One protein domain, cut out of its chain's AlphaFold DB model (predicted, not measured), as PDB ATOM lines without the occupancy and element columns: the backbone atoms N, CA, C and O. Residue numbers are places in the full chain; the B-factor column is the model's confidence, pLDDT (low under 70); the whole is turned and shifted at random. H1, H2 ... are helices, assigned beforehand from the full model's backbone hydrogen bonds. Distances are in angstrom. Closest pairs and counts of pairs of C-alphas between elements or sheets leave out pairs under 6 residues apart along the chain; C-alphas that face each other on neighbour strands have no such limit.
ATOM      1  N   LYS A   2     260.806 236.827 226.288       36.78
ATOM      2  CA  LYS A   2     261.518 235.666 225.683       36.78
ATOM      3  C   LYS A   2     262.724 236.067 224.810       36.78
ATOM      4  O   LYS A   2     263.763 235.419 224.883       36.78
ATOM      5  N   TYR A   3     262.614 237.171 224.069       35.19
ATOM      6  CA  TYR A   3     263.684 237.672 223.193       35.19
ATOM      7  C   TYR A   3     264.925 238.181 223.947       35.19
ATOM      8  O   TYR A   3     266.045 237.950 223.505       35.19
ATOM      9  N   THR A   4     264.757 238.780 225.130       50.53
ATOM     10  CA  THR A   4     265.879 239.264 225.952       50.53
ATOM     11  C   THR A   4     266.669 238.128 226.608       50.53
ATOM     12  O   THR A   4     267.886 238.226 226.708       50.53
ATOM     13  N   ARG A   5     266.019 237.016 226.988       51.38
ATOM     14  CA  ARG A   5     266.708 235.827 227.532       51.38
ATOM     15  C   ARG A   5     267.618 235.163 226.496       51.38
ATOM     16  O   ARG A   5     268.769 234.889 226.803       51.38
ATOM     17  N   SER A   6     267.122 234.954 225.274       52.16
ATOM     18  CA  SER A   6     267.912 234.366 224.182       52.16
ATOM     19  C   SER A   6     269.115 235.241 223.816       52.16
ATOM     20  O   SER A   6     270.228 234.742 223.667       52.16
ATOM     21  N   LEU A   7     268.916 236.562 223.755       51.38
ATOM     22  CA  LEU A   7     269.967 237.513 223.408       51.38
ATOM     23  C   LEU A   7     271.060 237.592 224.486       51.38
ATOM     24  O   LEU A   7     272.237 237.561 224.147       51.38
ATOM     25  N   ILE A   8     270.697 237.615 225.775       57.09
ATOM     26  CA  ILE A   8     271.668 237.618 226.885       57.09
ATOM     27  C   ILE A   8     272.467 236.312 226.917       57.09
ATOM     28  O   ILE A   8     273.687 236.361 227.045       57.09
ATOM     29  N   THR A   9     271.817 235.155 226.751       55.34
ATOM     30  CA  THR A   9     272.518 233.864 226.677       55.34
ATOM     31  C   THR A   9     273.448 233.817 225.467       55.34
ATOM     32  O   THR A   9     274.600 233.420 225.600       55.34
ATOM     33  N   THR A  10     272.993 234.282 224.302       55.75
ATOM     34  CA  THR A  10     273.801 234.296 223.074       55.75
ATOM     35  C   THR A  10     275.003 235.221 223.218       55.75
ATOM     36  O   THR A  10     276.107 234.810 222.890       55.75
ATOM     37  N   ILE A  11     274.830 236.426 223.771       59.88
ATOM     38  CA  ILE A  11     275.926 237.375 224.001       59.88
ATOM     39  C   ILE A  11     276.894 236.845 225.063       59.88
ATOM     40  O   ILE A  11     278.097 236.880 224.841       59.88
ATOM     41  N   ALA A  12     276.410 236.306 226.186       56.56
ATOM     42  CA  ALA A  12     277.276 235.775 227.239       56.56
ATOM     43  C   ALA A  12     278.089 234.563 226.754       56.56
ATOM     44  O   ALA A  12     279.296 234.500 226.980       56.56
ATOM     45  N   VAL A  13     277.455 233.638 226.025       56.94
ATOM     46  CA  VAL A  13     278.126 232.493 225.393       56.94
ATOM     47  C   VAL A  13     279.099 232.973 224.317       56.94
ATOM     48  O   VAL A  13     280.236 232.514 224.276       56.94
ATOM     49  N   PHE A  14     278.710 233.933 223.478       58.56
ATOM     50  CA  PHE A  14     279.593 234.493 222.458       58.56
ATOM     51  C   PHE A  14     280.812 235.181 223.084       58.56
ATOM     52  O   PHE A  14     281.925 234.977 222.618       58.56
ATOM     53  N   VAL A  15     280.653 235.912 224.189       60.19
ATOM     54  CA  VAL A  15     281.769 236.525 224.925       60.19
ATOM     55  C   VAL A  15     282.710 235.456 225.497       60.19
ATOM     56  O   VAL A  15     283.915 235.576 225.298       60.19
ATOM     57  N   CYS A  16     282.187 234.375 226.097       55.88
ATOM     58  CA  CYS A  16     283.005 233.268 226.630       55.88
ATOM     59  C   CYS A  16     283.801 232.525 225.545       55.88
ATOM     60  O   CYS A  16     284.929 232.089 225.771       55.88
ATOM     61  N   PHE A  17     283.187 232.336 224.373       55.03
ATOM     62  CA  PHE A  17     283.701 231.445 223.335       55.03
ATOM     63  C   PHE A  17     284.267 232.175 222.108       55.03
ATOM     64  O   PHE A  17     284.862 231.521 221.261       55.03
ATOM     65  N   SER A  18     284.174 233.506 222.000       52.47
ATOM     66  CA  SER A  18     284.680 234.273 220.840       52.47
ATOM     67  C   SER A  18     286.191 234.149 220.628       52.47
ATOM     68  O   SER A  18     286.652 234.168 219.486       52.47
ATOM     69  N   GLN A  19     286.964 233.974 221.704       47.19
ATOM     70  CA  GLN A  19     288.412 233.747 221.637       47.19
ATOM     71  C   GLN A  19     288.768 232.261 221.449       47.19
ATOM     72  O   GLN A  19     289.708 231.944 220.718       47.19
ATOM     73  N   ALA A  20     287.968 231.356 222.027       47.31
ATOM     74  CA  ALA A  20     288.143 229.906 221.912       47.31
ATOM     75  C   ALA A  20     287.748 229.365 220.521       47.31
ATOM     76  O   ALA A  20     288.446 228.521 219.970       47.31
ATOM     77  N   LEU A  21     286.691 229.910 219.905       42.16
ATOM     78  CA  LEU A  21     286.240 229.584 218.540       42.16
ATOM     79  C   LEU A  21     287.255 229.990 217.459       42.16
ATOM     80  O   LEU A  21     287.202 229.470 216.350       42.16
ATOM     81  N   ARG A  22     288.181 230.908 217.769       42.22
ATOM     82  CA  ARG A  22     289.274 231.325 216.873       42.22
ATOM     83  C   ARG A  22     290.579 230.559 217.109       42.22
ATOM     84  O   ARG A  22     291.566 230.860 216.451       42.22
ATOM     85  N   GLY A  23     290.614 229.612 218.054       40.59
ATOM     86  CA  GLY A  23     291.814 228.828 218.378       40.59
ATOM     87  C   GLY A  23     292.985 229.641 218.952       40.59
ATOM     88  O   GLY A  23     294.092 229.122 219.038       40.59
ATOM     89  N   MET A  24     292.764 230.908 219.331       45.50
ATOM     90  CA  MET A  24     293.831 231.863 219.678       45.50
ATOM     91  C   MET A  24     294.096 231.978 221.183       45.50
ATOM     92  O   MET A  24     295.202 232.325 221.583       45.50
ATOM     93  N   ALA A  25     293.105 231.687 222.025       55.50
ATOM     94  CA  ALA A  25     293.258 231.687 223.472       55.50
ATOM     95  C   ALA A  25     292.232 230.739 224.090       55.50
ATOM     96  O   ALA A  25     291.160 230.514 223.519       55.50
ATOM     97  N   PRO A  26     292.535 230.153 225.247       58.88
ATOM     98  CA  PRO A  26     291.611 229.220 225.833       58.88
ATOM     99  C   PRO A  26     290.476 229.963 226.567       58.88
ATOM    100  O   PRO A  26     290.640 231.138 226.901       58.88
ATOM    101  N   PRO A  27     289.315 229.322 226.804       67.31
ATOM    102  CA  PRO A  27     288.099 230.038 227.190       67.31
ATOM    103  C   PRO A  27     288.284 230.813 228.498       67.31
ATOM    104  O   PRO A  27     288.897 230.308 229.444       67.31
ATOM    105  N   THR A  28     287.746 232.033 228.528       73.12
ATOM    106  CA  THR A  28     287.690 232.918 229.698       73.12
ATOM    107  C   THR A  28     286.237 233.104 230.122       73.12
ATOM    108  O   THR A  28     285.319 233.043 229.303       73.12
ATOM    109  N   LEU A  29     286.012 233.291 231.423       74.38
ATOM    110  CA  LEU A  29     284.675 233.570 231.939       74.38
ATOM    111  C   LEU A  29     284.370 235.070 231.861       74.38
ATOM    112  O   LEU A  29     285.284 235.886 232.005       74.38
ATOM    113  N   PRO A  30     283.096 235.464 231.685       72.25
ATOM    114  CA  PRO A  30     282.699 236.860 231.771       72.25
ATOM    115  C   PRO A  30     283.012 237.379 233.176       72.25
ATOM    116  O   PRO A  30     282.759 236.682 234.159       72.25
ATOM    117  N   GLY A  31     283.490 238.620 233.292       70.50
ATOM    118  CA  GLY A  31     283.840 239.230 234.587       70.50
ATOM    119  C   GLY A  31     282.674 239.381 235.580       70.50
ATOM    120  O   GLY A  31     282.869 239.854 236.690       70.50
ATOM    121  N   ASN A  32     281.452 239.008 235.194       76.88
ATOM    122  CA  ASN A  32     280.257 238.977 236.033       76.88
ATOM    123  C   ASN A  32     279.614 237.577 236.109       76.88
ATOM    124  O   ASN A  32     278.422 237.489 236.400       76.88
ATOM    125  N   PHE A  33     280.363 236.501 235.838       82.50
ATOM    126  CA  PHE A  33     279.843 235.129 235.759       82.50
ATOM    127  C   PHE A  33     278.967 234.728 236.957       82.50
ATOM    128  O   PHE A  33     277.849 234.263 236.760       82.50
ATOM    129  N   GLU A  34     279.421 234.990 238.186       80.12
ATOM    130  CA  GLU A  34     278.677 234.712 239.428       80.12
ATOM    131  C   GLU A  34     277.323 235.433 239.518       80.12
ATOM    132  O   GLU A  34     276.394 234.950 240.162       80.12
ATOM    133  N   LYS A  35     277.194 236.586 238.852       82.50
ATOM    134  CA  LYS A  35     275.960 237.382 238.812       82.50
ATOM    135  C   LYS A  35     275.024 236.953 237.684       82.50
ATOM    136  O   LYS A  35     273.897 237.442 237.613       82.50
ATOM    137  N   LEU A  36     275.471 236.075 236.780       83.62
ATOM    138  CA  LEU A  36     274.605 235.529 235.743       83.62
ATOM    139  C   LEU A  36     273.544 234.625 236.381       83.62
ATOM    140  O   LEU A  36     273.820 233.960 237.377       83.62
ATOM    141  N   PRO A  37     272.340 234.533 235.801       87.50
ATOM    142  CA  PRO A  37     271.346 233.583 236.276       87.50
ATOM    143  C   PRO A  37     271.888 232.138 236.276       87.50
ATOM    144  O   PRO A  37     272.582 231.770 235.323       87.50
ATOM    145  N   PRO A  38     271.517 231.280 237.249       84.00
ATOM    146  CA  PRO A  38     272.044 229.914 237.354       84.00
ATOM    147  C   PRO A  38     271.900 229.075 236.077       84.00
ATOM    148  O   PRO A  38     272.775 228.280 235.749       84.00
ATOM    149  N   TYR A  39     270.826 229.277 235.305       80.50
ATOM    150  CA  TYR A  39     270.634 228.578 234.031       80.50
ATOM    151  C   TYR A  39     271.650 228.999 232.954       80.50
ATOM    152  O   TYR A  39     272.049 228.165 232.147       80.50
ATOM    153  N   VAL A  40     272.095 230.262 232.952       80.38
ATOM    154  CA  VAL A  40     273.133 230.765 232.034       80.38
ATOM    155  C   VAL A  40     274.502 230.256 232.472       80.38
ATOM    156  O   VAL A  40     275.275 229.803 231.633       80.38
ATOM    157  N   GLN A  41     274.781 230.261 233.780       83.12
ATOM    158  CA  GLN A  41     276.006 229.665 234.323       83.12
ATOM    159  C   GLN A  41     276.100 228.183 233.939       83.12
ATOM    160  O   GLN A  41     277.124 227.744 233.418       83.12
ATOM    161  N   LYS A  42     275.004 227.432 234.106       82.38
ATOM    162  CA  LYS A  42     274.914 226.016 233.729       82.38
ATOM    163  C   LYS A  42     275.098 225.796 232.224       82.38
ATOM    164  O   LYS A  42     275.803 224.864 231.852       82.38
ATOM    165  N   ASP A  43     274.523 226.645 231.367       78.38
ATOM    166  CA  ASP A  43     274.717 226.570 229.909       78.38
ATOM    167  C   ASP A  43     276.183 226.814 229.514       78.38
ATOM    168  O   ASP A  43     276.758 226.028 228.762       78.38
ATOM    169  N   ILE A  44     276.829 227.838 230.084       78.06
ATOM    170  CA  ILE A  44     278.255 228.118 229.854       78.06
ATOM    171  C   ILE A  44     279.112 226.938 230.326       78.06
ATOM    172  O   ILE A  44     279.916 226.420 229.552       78.06
ATOM    173  N   ILE A  45     278.900 226.462 231.559       82.62
ATOM    174  CA  ILE A  45     279.620 225.315 232.130       82.62
ATOM    175  C   ILE A  45     279.438 224.068 231.264       82.62
ATOM    176  O   ILE A  45     280.407 223.359 231.006       82.62
ATOM    177  N   SER A  46     278.224 223.802 230.773       76.38
ATOM    178  CA  SER A  46     277.925 222.628 229.941       76.38
ATOM    179  C   SER A  46     278.737 222.574 228.644       76.38
ATOM    180  O   SER A  46     278.990 221.487 228.130       76.38
ATOM    181  N   LYS A  47     279.194 223.733 228.157       74.75
ATOM    182  CA  LYS A  47     280.002 223.880 226.939       74.75
ATOM    183  C   LYS A  47     281.509 223.787 227.199       74.75
ATOM    184  O   LYS A  47     282.275 223.666 226.248       74.75
ATOM    185  N   LEU A  48     281.947 223.841 228.460       75.38
ATOM    186  CA  LEU A  48     283.357 223.698 228.828       75.38
ATOM    187  C   LEU A  48     283.767 222.222 228.867       75.38
ATOM    188  O   LEU A  48     283.048 221.376 229.412       75.38
ATOM    189  N   SER A  49     284.958 221.923 228.342       73.31
ATOM    190  CA  SER A  49     285.618 220.637 228.582       73.31
ATOM    191  C   SER A  49     285.997 220.501 230.061       73.31
ATOM    192  O   SER A  49     286.167 221.510 230.743       73.31
ATOM    193  N   ASP A  50     286.175 219.279 230.572       75.06
ATOM    194  CA  ASP A  50     286.609 219.085 231.970       75.06
ATOM    195  C   ASP A  50     287.979 219.725 232.233       75.06
ATOM    196  O   ASP A  50     288.223 220.256 233.312       75.06
ATOM    197  N   ARG A  51     288.846 219.767 231.211       72.62
ATOM    198  CA  ARG A  51     290.141 220.453 231.271       72.62
ATOM    199  C   ARG A  51     289.978 221.965 231.419       72.62
ATOM    200  O   ARG A  51     290.650 222.570 232.251       72.62
ATOM    201  N   ASP A  52     289.113 222.574 230.612       78.69
ATOM    202  CA  ASP A  52     288.856 224.016 230.682       78.69
ATOM    203  C   ASP A  52     288.141 224.387 231.978       78.69
ATOM    204  O   ASP A  52     288.482 225.396 232.589       78.69
ATOM    205  N   LEU A  53     287.199 223.549 232.421       82.12
ATOM    206  CA  LEU A  53     286.481 223.713 233.678       82.12
ATOM    207  C   LEU A  53     287.444 223.658 234.870       82.12
ATOM    208  O   LEU A  53     287.441 224.577 235.681       82.12
ATOM    209  N   ALA A  54     288.326 222.653 234.927       78.62
ATOM    210  CA  ALA A  54     289.344 222.528 235.970       78.62
ATOM    211  C   ALA A  54     290.332 223.703 235.970       78.62
ATOM    212  O   ALA A  54     290.681 224.233 237.024       78.62
ATOM    213  N   ARG A  55     290.757 224.173 234.791       82.19
ATOM    214  CA  ARG A  55     291.643 225.338 234.714       82.19
ATOM    215  C   ARG A  55     290.938 226.624 235.146       82.19
ATOM    216  O   ARG A  55     291.530 227.440 235.848       82.19
ATOM    217  N   LEU A  56     289.698 226.840 234.712       83.75
ATOM    218  CA  LEU A  56     288.914 228.015 235.100       83.75
ATOM    219  C   LEU A  56     288.584 227.995 236.594       83.75
ATOM    220  O   LEU A  56     288.629 229.050 237.219       83.75
ATOM    221  N   ALA A  57     288.349 226.815 237.173       82.44
ATOM    222  CA  ALA A  57     288.218 226.632 238.614       82.44
ATOM    223  C   ALA A  57     289.471 227.118 239.361       82.44
ATOM    224  O   ALA A  57     289.355 227.891 240.302       82.44
ATOM    225  N   GLN A  58     290.669 226.768 238.882       80.81
ATOM    226  CA  GLN A  58     291.932 227.185 239.506       80.81
ATOM    227  C   GLN A  58     292.280 228.669 239.302       80.81
ATOM    228  O   GLN A  58     292.970 229.265 240.124       80.81
ATOM    229  N   THR A  59     291.859 229.266 238.185       80.38
ATOM    230  CA  THR A  59     292.293 230.619 237.782       80.38
ATOM    231  C   THR A  59     291.273 231.713 238.095       80.38
ATOM    232  O   THR A  59     291.642 232.887 238.177       80.38
ATOM    233  N   SER A  60     289.998 231.366 238.300       77.56
ATOM    234  CA  SER A  60     288.935 232.334 238.571       77.56
ATOM    235  C   SER A  60     288.713 232.568 240.065       77.56
ATOM    236  O   SER A  60     288.129 231.735 240.756       77.56
ATOM    237  N   LYS A  61     289.064 233.765 240.557       73.25
ATOM    238  CA  LYS A  61     288.769 234.183 241.943       73.25
ATOM    239  C   LYS A  61     287.270 234.359 242.239       73.25
ATOM    240  O   LYS A  61     286.885 234.293 243.396       73.25
ATOM    241  N   GLN A  62     286.452 234.602 241.213       70.62
ATOM    242  CA  GLN A  62     285.013 234.911 241.313       70.62
ATOM    243  C   GLN A  62     284.129 233.805 240.717       70.62
ATOM    244  O   GLN A  62     283.044 234.084 240.227       70.62
ATOM    245  N   ALA A  63     284.627 232.584 240.550       76.50
ATOM    246  CA  ALA A  63     283.789 231.478 240.073       76.50
ATOM    247  C   ALA A  63     284.295 230.102 240.516       76.50
ATOM    248  O   ALA A  63     283.608 229.116 240.263       76.50
ATOM    249  N   SER A  64     285.474 230.029 241.156       78.56
ATOM    250  CA  SER A  64     286.143 228.789 241.572       78.56
ATOM    251  C   SER A  64     285.166 227.788 242.193       78.56
ATOM    252  O   SER A  64     285.003 226.711 241.633       78.56
ATOM    253  N   LYS A  65     284.394 228.177 243.218       84.62
ATOM    254  CA  LYS A  65     283.453 227.267 243.890       84.62
ATOM    255  C   LYS A  65     282.400 226.659 242.954       84.62
ATOM    256  O   LYS A  65     282.215 225.452 242.948       84.62
ATOM    257  N   VAL A  66     281.735 227.474 242.130       85.50
ATOM    258  CA  VAL A  66     280.692 226.990 241.201       85.50
ATOM    259  C   VAL A  66     281.278 226.031 240.159       85.50
ATOM    260  O   VAL A  66     280.633 225.060 239.763       85.50
ATOM    261  N   LEU A  67     282.502 226.297 239.702       84.94
ATOM    262  CA  LEU A  67     283.193 225.467 238.714       84.94
ATOM    263  C   LEU A  67     283.733 224.172 239.335       84.94
ATOM    264  O   LEU A  67     283.650 223.127 238.694       84.94
ATOM    265  N   GLU A  68     284.248 224.228 240.565       84.31
ATOM    266  CA  GLU A  68     284.683 223.068 241.353       84.31
ATOM    267  C   GLU A  68     283.507 222.150 241.671       84.31
ATOM    268  O   GLU A  68     283.595 220.953 241.412       84.31
ATOM    269  N   ASP A  69     282.380 222.705 242.126       87.00
ATOM    270  CA  ASP A  69     281.150 221.952 242.372       87.00
ATOM    271  C   ASP A  69     280.663 221.275 241.082       87.00
ATOM    272  O   ASP A  69     280.306 220.095 241.081       87.00
ATOM    273  N   ALA A  70     280.698 221.986 239.950       84.94
ATOM    274  CA  ALA A  70     280.340 221.416 238.656       84.94
ATOM    275  C   ALA A  70     281.300 220.300 238.215       84.94
ATOM    276  O   ALA A  70     280.857 219.283 237.675       84.94
ATOM    277  N   LEU A  71     282.606 220.466 238.439       83.00
ATOM    278  CA  LEU A  71     283.614 219.459 238.118       83.00
ATOM    279  C   LEU A  71     283.456 218.219 239.010       83.00
ATOM    280  O   LEU A  71     283.446 217.099 238.504       83.00
ATOM    281  N   ALA A  72     283.247 218.409 240.315       82.38
ATOM    282  CA  ALA A  72     282.977 217.339 241.270       82.38
ATOM    283  C   ALA A  72     281.696 216.575 240.911       82.38
ATOM    284  O   ALA A  72     281.697 215.345 240.912       82.38
ATOM    285  N   GLN A  73     280.628 217.275 240.515       85.50
ATOM    286  CA  GLN A  73     279.404 216.645 240.012       85.50
ATOM    287  C   GLN A  73     279.652 215.824 238.743       85.50
ATOM    288  O   GLN A  73     279.121 214.722 238.623       85.50
ATOM    289  N   ARG A  74     280.466 216.318 237.800       83.81
ATOM    290  CA  ARG A  74     280.835 215.551 236.597       83.81
ATOM    291  C   ARG A  74     281.646 214.308 236.936       83.81
ATOM    292  O   ARG A  74     281.364 213.250 236.381       83.81
ATOM    293  N   HIS A  75     282.612 214.419 237.845       80.31
ATOM    294  CA  HIS A  75     283.386 213.273 238.315       80.31
ATOM    295  C   HIS A  75     282.495 212.247 239.006       80.31
ATOM    296  O   HIS A  75     282.542 211.079 238.641       80.31
ATOM    297  N   LEU A  76     281.621 212.682 239.915       81.31
ATOM    298  CA  LEU A  76     280.661 211.804 240.576       81.31
ATOM    299  C   LEU A  76     279.751 211.106 239.558       81.31
ATOM    300  O   LEU A  76     279.592 209.891 239.615       81.31
ATOM    301  N   GLN A  77     279.212 211.844 238.584       82.00
ATOM    302  CA  GLN A  77     278.402 211.266 237.514       82.00
ATOM    303  C   GLN A  77     279.200 210.248 236.692       82.00
ATOM    304  O   GLN A  77     278.679 209.184 236.380       82.00
ATOM    305  N   ALA A  78     280.457 210.543 236.351       78.75
ATOM    306  CA  ALA A  78     281.324 209.619 235.627       78.75
ATOM    307  C   ALA A  78     281.625 208.354 236.446       78.75
ATOM    308  O   ALA A  78     281.609 207.263 235.887       78.75
ATOM    309  N   THR A  79     281.838 208.479 237.758       74.62
ATOM    310  CA  THR A  79     282.020 207.346 238.674       74.62
ATOM    311  C   THR A  79     280.755 206.496 238.775       74.62
ATOM    312  O   THR A  79     280.844 205.275 238.695       74.62
ATOM    313  N   ILE A  80     279.575 207.114 238.887       79.12
ATOM    314  CA  ILE A  80     278.289 206.401 238.887       79.12
ATOM    315  C   ILE A  80     278.076 205.692 237.550       79.12
ATOM    316  O   ILE A  80     277.739 204.514 237.528       79.12
ATOM    317  N   GLU A  81     278.303 206.379 236.429       84.00
ATOM    318  CA  GLU A  81     278.199 205.782 235.098       84.00
ATOM    319  C   GLU A  81     279.163 204.612 234.917       84.00
ATOM    320  O   GLU A  81     278.777 203.606 234.333       84.00
ATOM    321  N   LEU A  82     280.399 204.728 235.404       78.81
ATOM    322  CA  LEU A  82     281.373 203.643 235.363       78.81
ATOM    323  C   LEU A  82     280.913 202.465 236.228       78.81
ATOM    324  O   LEU A  82     280.934 201.333 235.763       78.81
ATOM    325  N   SER A  83     280.410 202.725 237.434       78.94
ATOM    326  CA  SER A  83     279.870 201.685 238.312       78.94
ATOM    327  C   SER A  83     278.661 200.976 237.689       78.94
ATOM    328  O   SER A  83     278.608 199.746 237.691       78.94
ATOM    329  N   LEU A  84     277.722 201.714 237.085       85.81
ATOM    330  CA  LEU A  84     276.573 201.151 236.362       85.81
ATOM    331  C   LEU A  84     277.004 200.391 235.107       85.81
ATOM    332  O   LEU A  84     276.412 199.366 234.777       85.81
TER     333      LEU A  84
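What this domain is: This is residues 2 to 84 of the 376 residues of the protein "F-box domain-containing protein" of Candidatus Dependentiae bacterium (UniProt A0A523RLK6). The longest helix, H4, folds back on the shorter H3 in a helical hairpin, and residues 76 to 84 of H4 stick out from the body as a free arm. H2 sits between this hairpin and H1, and a long loop, residues 18 to 37, leads from H1 to H2. The printed part has 83 residues with four named helices, in the order H1, H2, H3, H4, and no named strand; its class is all helix. It is compact, with a radius of gyration of the C-alphas of 13.6 A, and its C-alphas span 41 by 32 by 23 A.

Where its parts are: Find C-alpha 64 at (286.143, 228.789, 241.572); from there H4, residues 64 to 84, runs 29.7 A to C-alpha 84 at (276.573, 201.151, 236.362). Just before it in the chain look for H3, residues 50 to 59, 14.1 A long. H2 takes residues 38 to 47 and measures 14.4 A. Go back to C-alpha 2 at (261.518, 235.666, 225.683), where H1 begins; it covers residues 2 to 17 and is 22.7 A long.

How they stand to each other: Start at H4, where residues 64 to 71 alone touch H3; the closest C-alphas are those of Ala 57 and Ser 64, 4.2 A apart. These two helices form a hairpin, at a shallow tilt of 28 degrees, opposite ways. Look next at Ile 45 of H2: its C-alpha is 7.5 A from that of Leu 67, the closest pair of H2 and H4, which are close but not clearly touching. The same C-alpha is 7.2 A from that of Leu 53, the closest pair of H2 and H3, also close but not clearly touching, at a steep tilt of 58 degrees, opposite ways. H1 and H2 only just touch, with 3 pairs of C-alphas within 8 A, and H1 does so with residues 9 to 16 alone. Their closest C-alphas are those of Thr 9 and Val 40, 6.2 A apart, and they run the same way at a steep tilt of 42 degrees. H1 is apart from H3 and from H4. In H1, H2, H3 and H4 every backbone O i to N i+4 pair is within hydrogen-bond range.

The domain as a whole: The two C-alphas farthest apart are those of Tyr 3 and Ser 83, 42.3 A. Without residues 76 to 84, which stand free, you find a body of 74 residues spanning 34 by 28 by 21 A. The link from H1 to H2 is long, with 20 residues; those from H2 to H3 and from H3 to H4 are tight. The printed part has no cut. Read the B-factor column for the model's confidence: the mean pLDDT of the printed part is 71.1, and residues 2 to 27 are under 70.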